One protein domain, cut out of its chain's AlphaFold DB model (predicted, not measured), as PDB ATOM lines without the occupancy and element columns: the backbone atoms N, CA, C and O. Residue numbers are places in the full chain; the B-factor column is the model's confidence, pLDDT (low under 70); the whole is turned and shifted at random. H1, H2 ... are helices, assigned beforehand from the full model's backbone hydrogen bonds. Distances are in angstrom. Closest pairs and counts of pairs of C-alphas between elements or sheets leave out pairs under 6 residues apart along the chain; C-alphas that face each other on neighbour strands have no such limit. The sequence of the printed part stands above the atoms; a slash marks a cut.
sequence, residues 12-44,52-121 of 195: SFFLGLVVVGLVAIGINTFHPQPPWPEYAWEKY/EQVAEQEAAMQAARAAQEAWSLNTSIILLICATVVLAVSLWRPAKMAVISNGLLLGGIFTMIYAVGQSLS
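This is residues 12 to 44 and 52 to 121 of the 195 residues of an uncharacterized protein of Brevilactibacter sinopodophylli (UniProt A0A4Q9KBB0). One long helix, H3, makes the length of a rod; H4 folds back from its last end as a hairpin, H1 packs on H4, and tiny H2 lies near H3's first end. The printed part has 103 residues, class all helix, ordered H1, H2, H3, H4. It is only just loose, close to extended: radius of gyration of the C-alphas 19.2 A, spans 69 by 24 by 20 A.

Start at H1, residues 12 to 30; its residues 12 to 20 touch H4, residues 98 to 119, at a steep tilt of 48 degrees, closest C-alphas Ser 12 and Gly 103, 3.7 A. H2, residues 40 to 43, only just touches H3, residues 52 to 92, with 3 pairs of C-alphas within 8 A, closest Ala 40 and Gln 57, 7.1 A. H1 only just touches H3 too, with 3 such pairs, closest Ile 27 and Thr 75, 7.3 A. H3 and H4 touch as a hairpin, closest C-alphas Ser 90 and Ser 101, 5.4 A. In H1, H3 and H4 every O i to N i+4 pair is within hydrogen-bond range; H2 is too short for one.

Find C-alpha 12 at (65.252, -35.957, -21.764), where H1 begins. H3 runs 59.7 A from C-alpha 52; H4 runs 31.6 A to C-alpha 119 at (41.257, -39.284, -12.109).

Residues 45 to 51 are not printed; C-alphas 44 and 52 are 12.9 A apart. In this model 45 printed residues have pLDDT under 70, among them residues 87 to 121.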
ATOM      1  N   SER A  12      66.661 -35.836 -21.356       60.22
ATOM      2  CA  SER A  12      65.252 -35.957 -21.764       60.22
ATOM      3  C   SER A  12      64.342 -36.275 -20.572       60.22
ATOM      4  O   SER A  12      63.254 -35.713 -20.453       60.22
ATOM      5  N   PHE A  13      64.811 -37.135 -19.667       58.88
ATOM      6  CA  PHE A  13      64.111 -37.486 -18.434       58.88
ATOM      7  C   PHE A  13      63.982 -36.294 -17.478       58.88
ATOM      8  O   PHE A  13      62.875 -35.958 -17.054       58.88
ATOM      9  N   PHE A  14      65.091 -35.607 -17.197       54.97
ATOM     10  CA  PHE A  14      65.092 -34.419 -16.339       54.97
ATOM     11  C   PHE A  14      64.240 -33.287 -16.915       54.97
ATOM     12  O   PHE A  14      63.478 -32.665 -16.179       54.97
ATOM     13  N   LEU A  15      64.314 -33.048 -18.225       62.12
ATOM     14  CA  LEU A  15      63.495 -32.037 -18.888       62.12
ATOM     15  C   LEU A  15      61.996 -32.333 -18.728       62.12
ATOM     16  O   LEU A  15      61.232 -31.421 -18.417       62.12
ATOM     17  N   GLY A  16      61.581 -33.595 -18.883       61.16
ATOM     18  CA  GLY A  16      60.196 -34.012 -18.657       61.16
ATOM     19  C   GLY A  16      59.719 -33.726 -17.229       61.16
ATOM     20  O   GLY A  16      58.652 -33.143 -17.044       61.16
ATOM     21  N   LEU A  17      60.539 -34.054 -16.225       60.44
ATOM     22  CA  LEU A  17      60.248 -33.760 -14.815       60.44
ATOM     23  C   LEU A  17      60.130 -32.258 -14.533       60.44
ATOM     24  O   LEU A  17      59.208 -31.839 -13.837       60.44
ATOM     25  N   VAL A  18      61.028 -31.442 -15.091       61.00
ATOM     26  CA  VAL A  18      61.004 -29.981 -14.907       61.00
ATOM     27  C   VAL A  18      59.738 -29.370 -15.504       61.00
ATOM     28  O   VAL A  18      59.133 -28.505 -14.877       61.00
ATOM     29  N   VAL A  19      59.297 -29.833 -16.678       68.62
ATOM     30  CA  VAL A  19      58.054 -29.350 -17.300       68.62
ATOM     31  C   VAL A  19      56.838 -29.700 -16.442       68.62
ATOM     32  O   VAL A  19      56.001 -28.831 -16.204       68.62
ATOM     33  N   VAL A  20      56.759 -30.929 -15.921       72.25
ATOM     34  CA  VAL A  20      55.682 -31.328 -14.996       72.25
ATOM     35  C   VAL A  20      55.706 -30.468 -13.732       72.25
ATOM     36  O   VAL A  20      54.669 -29.940 -13.331       72.25
ATOM     37  N   GLY A  21      56.886 -30.272 -13.137       64.50
ATOM     38  CA  GLY A  21      57.060 -29.419 -11.962       64.50
ATOM     39  C   GLY A  21      56.624 -27.975 -12.216       64.50
ATOM     40  O   GLY A  21      55.905 -27.404 -11.402       64.50
ATOM     41  N   LEU A  22      56.981 -27.405 -13.368       73.50
ATOM     42  CA  LEU A  22      56.589 -26.049 -13.754       73.50
ATOM     43  C   LEU A  22      55.068 -25.908 -13.881       73.50
ATOM     44  O   LEU A  22      54.507 -24.933 -13.386       73.50
ATOM     45  N   VAL A  23      54.395 -26.873 -14.514       75.56
ATOM     46  CA  VAL A  23      52.929 -26.858 -14.659       75.56
ATOM     47  C   VAL A  23      52.249 -27.009 -13.296       75.56
ATOM     48  O   VAL A  23      51.336 -26.245 -12.987       75.56
ATOM     49  N   ALA A  24      52.718 -27.935 -12.455       66.50
ATOM     50  CA  ALA A  24      52.172 -28.152 -11.116       66.50
ATOM     51  C   ALA A  24      52.326 -26.911 -10.219       66.50
ATOM     52  O   ALA A  24      51.356 -26.461  -9.607       66.50
ATOM     53  N   ILE A  25      53.524 -26.316 -10.189       70.12
ATOM     54  CA  ILE A  25      53.791 -25.078  -9.445       70.12
ATOM     55  C   ILE A  25      52.960 -23.927 -10.020       70.12
ATOM     56  O   ILE A  25      52.370 -23.167  -9.255       70.12
ATOM     57  N   GLY A  26      52.870 -23.810 -11.347       74.69
ATOM     58  CA  GLY A  26      52.092 -22.771 -12.017       74.69
ATOM     59  C   GLY A  26      50.612 -22.816 -11.641       74.69
ATOM     60  O   GLY A  26      50.046 -21.789 -11.278       74.69
ATOM     61  N   ILE A  27      49.998 -24.000 -11.638       78.31
ATOM     62  CA  ILE A  27      48.596 -24.161 -11.227       78.31
ATOM     63  C   ILE A  27      48.415 -23.781  -9.767       78.31
ATOM     64  O   ILE A  27      47.540 -22.980  -9.460       78.31
ATOM     65  N   ASN A  28      49.265 -24.287  -8.872       73.12
ATOM     66  CA  ASN A  28      49.143 -23.973  -7.451       73.12
ATOM     67  C   ASN A  28      49.371 -22.479  -7.152       73.12
ATOM     68  O   ASN A  28      48.828 -21.951  -6.187       73.12
ATOM     69  N   THR A  29      50.162 -21.794  -7.985       77.75
ATOM     70  CA  THR A  29      50.481 -20.368  -7.831       77.75
ATOM     71  C   THR A  29      49.391 -19.462  -8.403       77.75
ATOM     72  O   THR A  29      48.988 -18.505  -7.751       77.75
ATOM     73  N   PHE A  30      48.912 -19.737  -9.620       86.88
ATOM     74  CA  PHE A  30      47.965 -18.862 -10.326       86.88
ATOM     75  C   PHE A  30      46.496 -19.278 -10.153       86.88
ATOM     76  O   PHE A  30      45.608 -18.457 -10.361       86.88
ATOM     77  N   HIS A  31      46.231 -20.526  -9.761       84.88
ATOM     78  CA  HIS A  31      44.896 -21.085  -9.526       84.88
ATOM     79  C   HIS A  31      44.842 -21.888  -8.210       84.88
ATOM     80  O   HIS A  31      44.608 -23.101  -8.228       84.88
ATOM     81  N   PRO A  32      45.038 -21.233  -7.050       87.50
ATOM     82  CA  PRO A  32      45.016 -21.910  -5.757       87.50
ATOM     83  C   PRO A  32      43.645 -22.534  -5.471       87.50
ATOM     84  O   PRO A  32      42.605 -22.024  -5.896       87.50
ATOM     85  N   GLN A  33      43.657 -23.650  -4.748       83.94
ATOM     86  CA  GLN A  33      42.442 -24.349  -4.347       83.94
ATOM     87  C   GLN A  33      41.623 -23.499  -3.357       83.94
ATOM     88  O   GLN A  33      42.210 -22.917  -2.440       83.94
ATOM     89  N   PRO A  34      40.287 -23.429  -3.505       88.62
ATOM     90  CA  PRO A  34      39.425 -22.789  -2.524       88.62
ATOM     91  C   PRO A  34      39.601 -23.429  -1.137       88.62
ATOM     92  O   PRO A  34      39.651 -24.658  -1.039       88.62
ATOM     93  N   PRO A  35      39.686 -22.631  -0.061       87.81
ATOM     94  CA  PRO A  35      39.735 -23.171   1.289       87.81
ATOM     95  C   PRO A  35      38.391 -23.805   1.663       87.81
ATOM     96  O   PRO A  35      37.325 -23.327   1.269       87.81
ATOM     97  N   TRP A  36      38.443 -24.871   2.460       87.00
ATOM     98  CA  TRP A  36      37.243 -25.431   3.072       87.00
ATOM     99  C   TRP A  36      36.750 -24.522   4.207       87.00
ATOM    100  O   TRP A  36      37.573 -23.920   4.899       87.00
ATOM    101  N   PRO A  37      35.426 -24.411   4.409       88.00
ATOM    102  CA  PRO A  37      34.868 -23.664   5.521       88.00
ATOM    103  C   PRO A  37      35.165 -24.393   6.834       88.00
ATOM    104  O   PRO A  37      35.162 -25.624   6.879       88.00
ATOM    105  N   GLU A  38      35.391 -23.622   7.895       87.81
ATOM    106  CA  GLU A  38      35.614 -24.149   9.244       87.81
ATOM    107  C   GLU A  38      34.419 -24.974   9.725       87.81
ATOM    108  O   GLU A  38      33.248 -24.631   9.498       87.81
ATOM    109  N   TYR A  39      34.714 -26.067  10.429       82.12
ATOM    110  CA  TYR A  39      33.667 -26.898  11.003       82.12
ATOM    111  C   TYR A  39      33.059 -26.250  12.248       82.12
ATOM    112  O   TYR A  39      33.649 -25.406  12.915       82.12
ATOM    113  N   ALA A  40      31.852 -26.686  12.612       77.69
ATOM    114  CA  ALA A  40      31.085 -26.057  13.690       77.69
ATOM    115  C   ALA A  40      31.797 -26.229  15.033       77.69
ATOM    116  O   ALA A  40      31.752 -25.335  15.867       77.69
ATOM    117  N   TRP A  41      32.481 -27.359  15.214       73.31
ATOM    118  CA  TRP A  41      33.264 -27.656  16.407       73.31
ATOM    119  C   TRP A  41      34.602 -26.894  16.465       73.31
ATOM    120  O   TRP A  41      35.155 -26.772  17.553       73.31
ATOM    121  N   GLU A  42      35.098 -26.354  15.342       83.75
ATOM    122  CA  GLU A  42      36.225 -25.403  15.311       83.75
ATOM    123  C   GLU A  42      35.744 -23.979  15.602       83.75
ATOM    124  O   GLU A  42      36.304 -23.298  16.459       83.75
ATOM    125  N   LYS A  43      34.668 -23.548  14.930       82.31
ATOM    126  CA  LYS A  43      34.110 -22.192  15.038       82.31
ATOM    127  C   LYS A  43      33.438 -21.928  16.394       82.31
ATOM    128  O   LYS A  43      33.480 -20.808  16.898       82.31
ATOM    129  N   TYR A  44      32.829 -22.953  16.996       81.75
ATOM    130  CA  TYR A  44      32.089 -22.873  18.261       81.75
ATOM    131  C   TYR A  44      32.511 -23.999  19.224       81.75
ATOM    132  O   TYR A  44      31.801 -24.997  19.386       81.75
ATOM    133  N   GLU A  52      20.089 -22.584  13.669       87.69
ATOM    134  CA  GLU A  52      20.538 -21.511  12.778       87.69
ATOM    135  C   GLU A  52      22.009 -21.687  12.364       87.69
ATOM    136  O   GLU A  52      22.340 -21.566  11.188       87.69
ATOM    137  N   GLN A  53      22.884 -22.074  13.300       86.88
ATOM    138  CA  GLN A  53      24.305 -22.344  13.028       86.88
ATOM    139  C   GLN A  53      24.509 -23.588  12.154       86.88
ATOM    140  O   GLN A  53      25.435 -23.628  11.343       86.88
ATOM    141  N   VAL A  54      23.646 -24.599  12.300       85.56
ATOM    142  CA  VAL A  54      23.634 -25.776  11.418       85.56
ATOM    143  C   VAL A  54      23.257 -25.363   9.995       85.56
ATOM    144  O   VAL A  54      23.970 -25.712   9.058       85.56
ATOM    145  N   ALA A  55      22.202 -24.560   9.828       89.38
ATOM    146  CA  ALA A  55      21.779 -24.067   8.517       89.38
ATOM    147  C   ALA A  55      22.848 -23.179   7.845       89.38
ATOM    148  O   ALA A  55      23.112 -23.329   6.651       89.38
ATOM    149  N   GLU A  56      23.508 -22.297   8.607       87.94
ATOM    150  CA  GLU A  56      24.638 -21.486   8.124       87.94
ATOM    151  C   GLU A  56      25.794 -22.376   7.638       87.94
ATOM    152  O   GLU A  56      26.354 -22.148   6.565       87.94
ATOM    153  N   GLN A  57      26.133 -23.422   8.395       87.06
ATOM    154  CA  GLN A  57      27.182 -24.367   8.024       87.06
ATOM    155  C   GLN A  57      26.831 -25.181   6.783       87.06
ATOM    156  O   GLN A  57      27.687 -25.376   5.919       87.06
ATOM    157  N   GLU A  58      25.601 -25.677   6.687       88.31
ATOM    158  CA  GLU A  58      25.144 -26.413   5.512       88.31
ATOM    159  C   GLU A  58      25.221 -25.532   4.265       88.31
ATOM    160  O   GLU A  58      25.755 -25.970   3.244       88.31
ATOM    161  N   ALA A  59      24.793 -24.270   4.362       90.69
ATOM    162  CA  ALA A  59      24.911 -23.300   3.279       90.69
ATOM    163  C   ALA A  59      26.380 -23.007   2.920       90.69
ATOM    164  O   ALA A  59      26.741 -23.016   1.741       90.69
ATOM    165  N   ALA A  60      27.254 -22.818   3.915       90.00
ATOM    166  CA  ALA A  60      28.684 -22.597   3.697       90.00
ATOM    167  C   ALA A  60      29.359 -23.812   3.040       90.00
ATOM    168  O   ALA A  60      30.162 -23.662   2.116       90.00
ATOM    169  N   MET A  61      29.005 -25.024   3.465       89.38
ATOM    170  CA  MET A  61      29.531 -26.263   2.898       89.38
ATOM    171  C   MET A  61      29.019 -26.490   1.472       89.38
ATOM    172  O   MET A  61      29.787 -26.930   0.614       89.38
ATOM    173  N   GLN A  62      27.757 -26.161   1.186       91.25
ATOM    174  CA  GLN A  62      27.206 -26.195  -0.172       91.25
ATOM    175  C   GLN A  62      27.919 -25.197  -1.092       91.25
ATOM    176  O   GLN A  62      28.347 -25.573  -2.185       91.25
ATOM    177  N   ALA A  63      28.119 -23.958  -0.635       91.44
ATOM    178  CA  ALA A  63      28.848 -22.939  -1.387       91.44
ATOM    179  C   ALA A  63      30.307 -23.355  -1.646       91.44
ATOM    180  O   ALA A  63      30.801 -23.221  -2.767       91.44
ATOM    181  N   ALA A  64      30.976 -23.931  -0.645       91.38
ATOM    182  CA  ALA A  64      32.336 -24.442  -0.784       91.38
ATOM    183  C   ALA A  64      32.426 -25.603  -1.781       91.38
ATOM    184  O   ALA A  64      33.339 -25.629  -2.603       91.38
ATOM    185  N   ARG A  65      31.461 -26.532  -1.773       90.69
ATOM    186  CA  ARG A  65      31.392 -27.619  -2.767       90.69
ATOM    187  C   ARG A  65      31.228 -27.076  -4.184       90.69
ATOM    188  O   ARG A  65      31.970 -27.492  -5.068       90.69
ATOM    189  N   ALA A  66      30.326 -26.116  -4.387       91.81
ATOM    190  CA  ALA A  66      30.133 -25.486  -5.693       91.81
ATOM    191  C   ALA A  66      31.408 -24.767  -6.177       91.81
ATOM    192  O   ALA A  66      31.806 -24.908  -7.336       91.81
ATOM    193  N   ALA A  67      32.096 -24.051  -5.281       90.12
ATOM    194  CA  ALA A  67      33.379 -23.421  -5.584       90.12
ATOM    195  C   ALA A  67      34.459 -24.458  -5.940       90.12
ATOM    196  O   ALA A  67      35.220 -24.262  -6.889       90.12
ATOM    197  N   GLN A  68      34.493 -25.583  -5.226       90.06
ATOM    198  CA  GLN A  68      35.437 -26.671  -5.453       90.06
ATOM    199  C   GLN A  68      35.212 -27.371  -6.798       90.06
ATOM    200  O   GLN A  68      36.171 -27.680  -7.511       90.06
ATOM    201  N   GLU A  69      33.955 -27.608  -7.168       89.19
ATOM    202  CA  GLU A  69      33.582 -28.184  -8.462       89.19
ATOM    203  C   GLU A  69      34.002 -27.270  -9.615       89.19
ATOM    204  O   GLU A  69      34.678 -27.717 -10.547       89.19
ATOM    205  N   ALA A  70      33.673 -25.979  -9.521       87.31
ATOM    206  CA  ALA A  70      34.067 -24.987 -10.515       87.31
ATOM    207  C   ALA A  70      35.596 -24.874 -10.629       87.31
ATOM    208  O   ALA A  70      36.142 -24.850 -11.735       87.31
ATOM    209  N   TRP A  71      36.302 -24.864  -9.495       89.38
ATOM    210  CA  TRP A  71      37.762 -24.849  -9.469       89.38
ATOM    211  C   TRP A  71      38.362 -26.093 -10.135       89.38
ATOM    212  O   TRP A  71      39.285 -25.972 -10.943       89.38
ATOM    213  N   SER A  72      37.822 -27.278  -9.846       85.81
ATOM    214  CA  SER A  72      38.282 -28.545 -10.423       85.81
ATOM    215  C   SER A  72      38.107 -28.571 -11.944       85.81
ATOM    216  O   SER A  72      39.041 -28.915 -12.676       85.81
ATOM    217  N   LEU A  73      36.947 -28.122 -12.438       84.62
ATOM    218  CA  LEU A  73      36.682 -28.000 -13.873       84.62
ATOM    219  C   LEU A  73      37.658 -27.028 -14.540       84.62
ATOM    220  O   LEU A  73      38.331 -27.411 -15.499       84.62
ATOM    221  N   ASN A  74      37.812 -25.819 -13.999       82.56
ATOM    222  CA  ASN A  74      38.721 -24.815 -14.556       82.56
ATOM    223  C   ASN A  74      40.174 -25.300 -14.562       82.56
ATOM    224  O   ASN A  74      40.864 -25.188 -15.574       82.56
ATOM    225  N   THR A  75      40.621 -25.913 -13.468       85.19
ATOM    226  CA  THR A  75      41.974 -26.470 -13.355       85.19
ATOM    227  C   THR A  75      42.206 -27.577 -14.378       85.19
ATOM    228  O   THR A  75      43.260 -27.617 -15.014       85.19
ATOM    229  N   SER A  76      41.215 -28.446 -14.602       79.06
ATOM    230  CA  SER A  76      41.318 -29.503 -15.613       79.06
ATOM    231  C   SER A  76      41.418 -28.952 -17.041       79.06
ATOM    232  O   SER A  76      42.202 -29.461 -17.841       79.06
ATOM    233  N   ILE A  77      40.688 -27.873 -17.346       81.50
ATOM    234  CA  ILE A  77      40.747 -27.182 -18.641       81.50
ATOM    235  C   ILE A  77      42.129 -26.550 -18.838       81.50
ATOM    236  O   ILE A  77      42.742 -26.728 -19.890       81.50
ATOM    237  N   ILE A  78      42.656 -25.861 -17.822       82.62
ATOM    238  CA  ILE A  78      43.991 -25.245 -17.868       82.62
ATOM    239  C   ILE A  78      45.071 -26.311 -18.069       82.62
ATOM    240  O   ILE A  78      45.920 -26.165 -18.948       82.62
ATOM    241  N   LEU A  79      45.008 -27.413 -17.315       80.50
ATOM    242  CA  LEU A  79      45.922 -28.549 -17.464       80.50
ATOM    243  C   LEU A  79      45.907 -29.117 -18.880       80.50
ATOM    244  O   LEU A  79      46.967 -29.381 -19.448       80.50
ATOM    245  N   LEU A  80      44.718 -29.282 -19.459       77.50
ATOM    246  CA  LEU A  80      44.560 -29.774 -20.819       77.50
ATOM    247  C   LEU A  80      45.185 -28.818 -21.843       77.50
ATOM    248  O   LEU A  80      45.896 -29.266 -22.744       77.50
ATOM    249  N   ILE A  81      44.948 -27.510 -21.702       81.62
ATOM    250  CA  ILE A  81      45.541 -26.484 -22.571       81.62
ATOM    251  C   ILE A  81      47.066 -26.537 -22.464       81.62
ATOM    252  O   ILE A  81      47.741 -26.646 -23.488       81.62
ATOM    253  N   CYS A  82      47.620 -26.543 -21.248       77.69
ATOM    254  CA  CYS A  82      49.060 -26.655 -21.024       77.69
ATOM    255  C   CYS A  82      49.639 -27.929 -21.650       77.69
ATOM    256  O   CYS A  82      50.618 -27.848 -22.390       77.69
ATOM    257  N   ALA A  83      49.019 -29.090 -21.425       75.81
ATOM    258  CA  ALA A  83      49.450 -30.355 -22.018       75.81
ATOM    259  C   ALA A  83      49.425 -30.310 -23.556       75.81
ATOM    260  O   ALA A  83      50.358 -30.778 -24.209       75.81
ATOM    261  N   THR A  84      48.395 -29.691 -24.137       78.06
ATOM    262  CA  THR A  84      48.257 -29.525 -25.592       78.06
ATOM    263  C   THR A  84      49.342 -28.610 -26.154       78.06
ATOM    264  O   THR A  84      49.948 -28.939 -27.171       78.06
ATOM    265  N   VAL A  85      49.645 -27.492 -25.487       76.31
ATOM    266  CA  VAL A  85      50.735 -26.585 -25.883       76.31
ATOM    267  C   VAL A  85      52.085 -27.301 -25.810       76.31
ATOM    268  O   VAL A  85      52.863 -27.243 -26.760       76.31
ATOM    269  N   VAL A  86      52.343 -28.029 -24.722       72.00
ATOM    270  CA  VAL A  86      53.550 -28.848 -24.529       72.00
ATOM    271  C   VAL A  86      53.687 -29.879 -25.657       72.00
ATOM    272  O   VAL A  86      54.748 -29.980 -26.276       72.00
ATOM    273  N   LEU A  87      52.608 -30.587 -26.001       64.94
ATOM    274  CA  LEU A  87      52.581 -31.546 -27.108       64.94
ATOM    275  C   LEU A  87      52.807 -30.870 -28.472       64.94
ATOM    276  O   LEU A  87      53.599 -31.355 -29.277       64.94
ATOM    277  N   ALA A  88      52.159 -29.733 -28.733       68.31
ATOM    278  CA  ALA A  88      52.302 -28.991 -29.984       68.31
ATOM    279  C   ALA A  88      53.741 -28.489 -30.186       68.31
ATOM    280  O   ALA A  88      54.306 -28.643 -31.271       68.31
ATOM    281  N   VAL A  89      54.377 -27.974 -29.128       64.94
ATOM    282  CA  VAL A  89      55.798 -27.583 -29.140       64.94
ATOM    283  C   VAL A  89      56.710 -28.790 -29.413       64.94
ATOM    284  O   VAL A  89      57.754 -28.633 -30.052       64.94
ATOM    285  N   SER A  90      56.302 -29.995 -29.000       58.28
ATOM    286  CA  SER A  90      57.002 -31.258 -29.303       58.28
ATOM    287  C   SER A  90      57.021 -31.572 -30.780       58.28
ATOM    288  O   SER A  90      58.046 -31.990 -31.319       58.28
ATOM    289  N   LEU A  91      55.886 -31.342 -31.431       64.25
ATOM    290  CA  LEU A  91      55.679 -31.671 -32.833       64.25
ATOM    291  C   LEU A  91      56.263 -30.611 -33.771       64.25
ATOM    292  O   LEU A  91      56.695 -30.942 -34.873       64.25
ATOM    293  N   TRP A  92      56.309 -29.346 -33.344       60.03
ATOM    294  CA  TRP A  92      56.788 -28.244 -34.183       60.03
ATOM    295  C   TRP A  92      58.322 -28.184 -34.294       60.03
ATOM    296  O   TRP A  92      58.861 -27.561 -35.210       60.03
ATOM    297  N   ARG A  93      59.074 -28.834 -33.397       55.09
ATOM    298  CA  ARG A  93      60.536 -28.714 -33.417       55.09
ATOM    299  C   ARG A  93      61.148 -29.583 -34.539       55.09
ATOM    300  O   ARG A  93      60.895 -30.785 -34.585       55.09
ATOM    301  N   PRO A  94      61.966 -29.022 -35.456       51.16
ATOM    302  CA  PRO A  94      62.556 -29.780 -36.560       51.16
ATOM    303  C   PRO A  94      63.424 -30.936 -36.044       51.16
ATOM    304  O   PRO A  94      64.197 -30.772 -35.100       51.16
ATOM    305  N   ALA A  95      63.330 -32.091 -36.718       52.44
ATOM    306  CA  ALA A  95      63.909 -33.403 -36.371       52.44
ATOM    307  C   ALA A  95      65.446 -33.453 -36.190       52.44
ATOM    308  O   ALA A  95      66.022 -34.521 -36.001       52.44
ATOM    309  N   LYS A  96      66.122 -32.304 -36.225       45.69
ATOM    310  CA  LYS A  96      67.564 -32.149 -36.020       45.69
ATOM    311  C   LYS A  96      67.956 -32.171 -34.530       45.69
ATOM    312  O   LYS A  96      69.133 -32.291 -34.221       45.69
ATOM    313  N   MET A  97      66.984 -32.104 -33.611       46.09
ATOM    314  CA  MET A  97      67.199 -32.105 -32.156       46.09
ATOM    315  C   MET A  97      66.406 -33.229 -31.467       46.09
ATOM    316  O   MET A  97      65.498 -32.975 -30.675       46.09
ATOM    317  N   ALA A  98      66.754 -34.487 -31.768       54.94
ATOM    318  CA  ALA A  98      66.095 -35.690 -31.236       54.94
ATOM    319  C   ALA A  98      65.966 -35.712 -29.696       54.94
ATOM    320  O   ALA A  98      65.059 -36.333 -29.151       54.94
ATOM    321  N   VAL A  99      66.852 -35.006 -28.985       54.47
ATOM    322  CA  VAL A  99      66.838 -34.879 -27.520       54.47
ATOM    323  C   VAL A  99      65.569 -34.198 -27.012       54.47
ATOM    324  O   VAL A  99      64.964 -34.659 -26.050       54.47
ATOM    325  N   ILE A 100      65.145 -33.108 -27.656       53.22
ATOM    326  CA  ILE A 100      64.009 -32.350 -27.138       53.22
ATOM    327  C   ILE A 100      62.679 -33.006 -27.519       53.22
ATOM    328  O   ILE A 100      61.785 -33.047 -26.680       53.22
ATOM    329  N   SER A 101      62.558 -33.601 -28.712       52.09
ATOM    330  CA  SER A 101      61.371 -34.414 -29.038       52.09
ATOM    331  C   SER A 101      61.204 -35.582 -28.068       52.09
ATOM    332  O   SER A 101      60.088 -35.830 -27.625       52.09
ATOM    333  N   ASN A 102      62.293 -36.256 -27.680       56.25
ATOM    334  CA  ASN A 102      62.218 -37.367 -26.729       56.25
ATOM    335  C   ASN A 102      61.841 -36.905 -25.317       56.25
ATOM    336  O   ASN A 102      60.976 -37.518 -24.698       56.25
ATOM    337  N   GLY A 103      62.441 -35.821 -24.812       57.03
ATOM    338  CA  GLY A 103      62.090 -35.286 -23.490       57.03
ATOM    339  C   GLY A 103      60.656 -34.772 -23.410       57.03
ATOM    340  O   GLY A 103      59.992 -34.928 -22.388       57.03
ATOM    341  N   LEU A 104      60.142 -34.222 -24.507       57.28
ATOM    342  CA  LEU A 104      58.799 -33.663 -24.557       57.28
ATOM    343  C   LEU A 104      57.721 -34.733 -24.805       57.28
ATOM    344  O   LEU A 104      56.653 -34.661 -24.199       57.28
ATOM    345  N   LEU A 105      58.020 -35.783 -25.583       58.59
ATOM    346  CA  LEU A 105      57.207 -37.010 -25.638       58.59
ATOM    347  C   LEU A 105      57.106 -37.679 -24.264       58.59
ATOM    348  O   LEU A 105      56.014 -38.026 -23.818       58.59
ATOM    349  N   LEU A 106      58.241 -37.822 -23.577       66.62
ATOM    350  CA  LEU A 106      58.295 -38.419 -22.248       66.62
ATOM    351  C   LEU A 106      57.552 -37.562 -21.209       66.62
ATOM    352  O   LEU A 106      56.809 -38.100 -20.390       66.62
ATOM    353  N   GLY A 107      57.675 -36.232 -21.288       56.56
ATOM    354  CA  GLY A 107      56.895 -35.289 -20.482       56.56
ATOM    355  C   GLY A 107      55.384 -35.418 -20.710       56.56
ATOM    356  O   GLY A 107      54.619 -35.404 -19.747       56.56
ATOM    357  N   GLY A 108      54.948 -35.634 -21.955       59.16
ATOM    358  CA  GLY A 108      53.548 -35.929 -22.283       59.16
ATOM    359  C   GLY A 108      53.041 -37.218 -21.625       59.16
ATOM    360  O   GLY A 108      51.975 -37.213 -21.013       59.16
ATOM    361  N   ILE A 109      53.832 -38.296 -21.670       61.94
ATOM    362  CA  ILE A 109      53.497 -39.578 -21.024       61.94
ATOM    363  C   ILE A 109      53.396 -39.416 -19.501       61.94
ATOM    364  O   ILE A 109      52.415 -39.863 -18.908       61.94
ATOM    365  N   PHE A 110      54.354 -38.737 -18.862       59.00
ATOM    366  CA  PHE A 110      54.295 -38.492 -17.417       59.00
ATOM    367  C   PHE A 110      53.111 -37.615 -17.012       59.00
ATOM    368  O   PHE A 110      52.458 -37.899 -16.010       59.00
ATOM    369  N   THR A 111      52.786 -36.603 -17.815       60.41
ATOM    370  CA  THR A 111      51.607 -35.757 -17.587       60.41
ATOM    371  C   THR A 111      50.317 -36.573 -17.702       60.41
ATOM    372  O   THR A 111      49.405 -36.407 -16.897       60.41
ATOM    373  N   MET A 112      50.254 -37.512 -18.650       61.06
ATOM    374  CA  MET A 112      49.112 -38.411 -18.813       61.06
ATOM    375  C   MET A 112      48.977 -39.388 -17.635       61.06
ATOM    376  O   MET A 112      47.875 -39.570 -17.125       61.06
ATOM    377  N   ILE A 113      50.084 -39.965 -17.152       64.75
ATOM    378  CA  ILE A 113      50.100 -40.829 -15.957       64.75
ATOM    379  C   ILE A 113      49.636 -40.049 -14.722       64.75
ATOM    380  O   ILE A 113      48.816 -40.549 -13.955       64.75
ATOM    381  N   TYR A 114      50.108 -38.813 -14.553       57.50
ATOM    382  CA  TYR A 114      49.675 -37.929 -13.472       57.50
ATOM    383  C   TYR A 114      48.169 -37.626 -13.551       57.50
ATOM    384  O   TYR A 114      47.465 -37.751 -12.551       57.50
ATOM    385  N   ALA A 115      47.650 -37.311 -14.743       53.50
ATOM    386  CA  ALA A 115      46.225 -37.064 -14.958       53.50
ATOM    387  C   ALA A 115      45.357 -38.304 -14.665       53.50
ATOM    388  O   ALA A 115      44.307 -38.184 -14.031       53.50
ATOM    389  N   VAL A 116      45.802 -39.499 -15.071       55.34
ATOM    390  CA  VAL A 116      45.129 -40.775 -14.757       55.34
ATOM    391  C   VAL A 116      45.165 -41.057 -13.253       55.34
ATOM    392  O   VAL A 116      44.135 -41.410 -12.678       55.34
ATOM    393  N   GLY A 117      46.311 -40.837 -12.603       62.12
ATOM    394  CA  GLY A 117      46.454 -40.956 -11.152       62.12
ATOM    395  C   GLY A 117      45.508 -40.025 -10.397       62.12
ATOM    396  O   GLY A 117      44.871 -40.446  -9.434       62.12
ATOM    397  N   GLN A 118      45.326 -38.794 -10.887       56.94
ATOM    398  CA  GLN A 118      44.361 -37.870 -10.300       56.94
ATOM    399  C   GLN A 118      42.903 -38.285 -10.571       56.94
ATOM    400  O   GLN A 118      42.040 -38.169  -9.703       56.94
ATOM    401  N   SER A 119      42.606 -38.816 -11.761       51.22
ATOM    402  CA  SER A 119      41.257 -39.284 -12.109       51.22
ATOM    403  C   SER A 119      40.797 -40.461 -11.246       51.22
ATOM    404  O   SER A 119      39.602 -40.580 -10.982       51.22
ATOM    405  N   LEU A 120      41.720 -41.326 -10.816       57.56
ATOM    406  CA  LEU A 120      41.423 -42.465  -9.943       57.56
ATOM    407  C   LEU A 120      41.069 -42.040  -8.505       57.56
ATOM    408  O   LEU A 120      40.469 -42.832  -7.785       57.56
ATOM    409  N   SER A 121      41.379 -40.804  -8.093       56.09
ATOM    410  CA  SER A 121      41.071 -40.299  -6.745       56.09
ATOM    411  C   SER A 121      39.693 -39.618  -6.624       56.09
ATOM    412  O   SER A 121      39.242 -39.339  -5.516       56.09
TER     413      SER A 121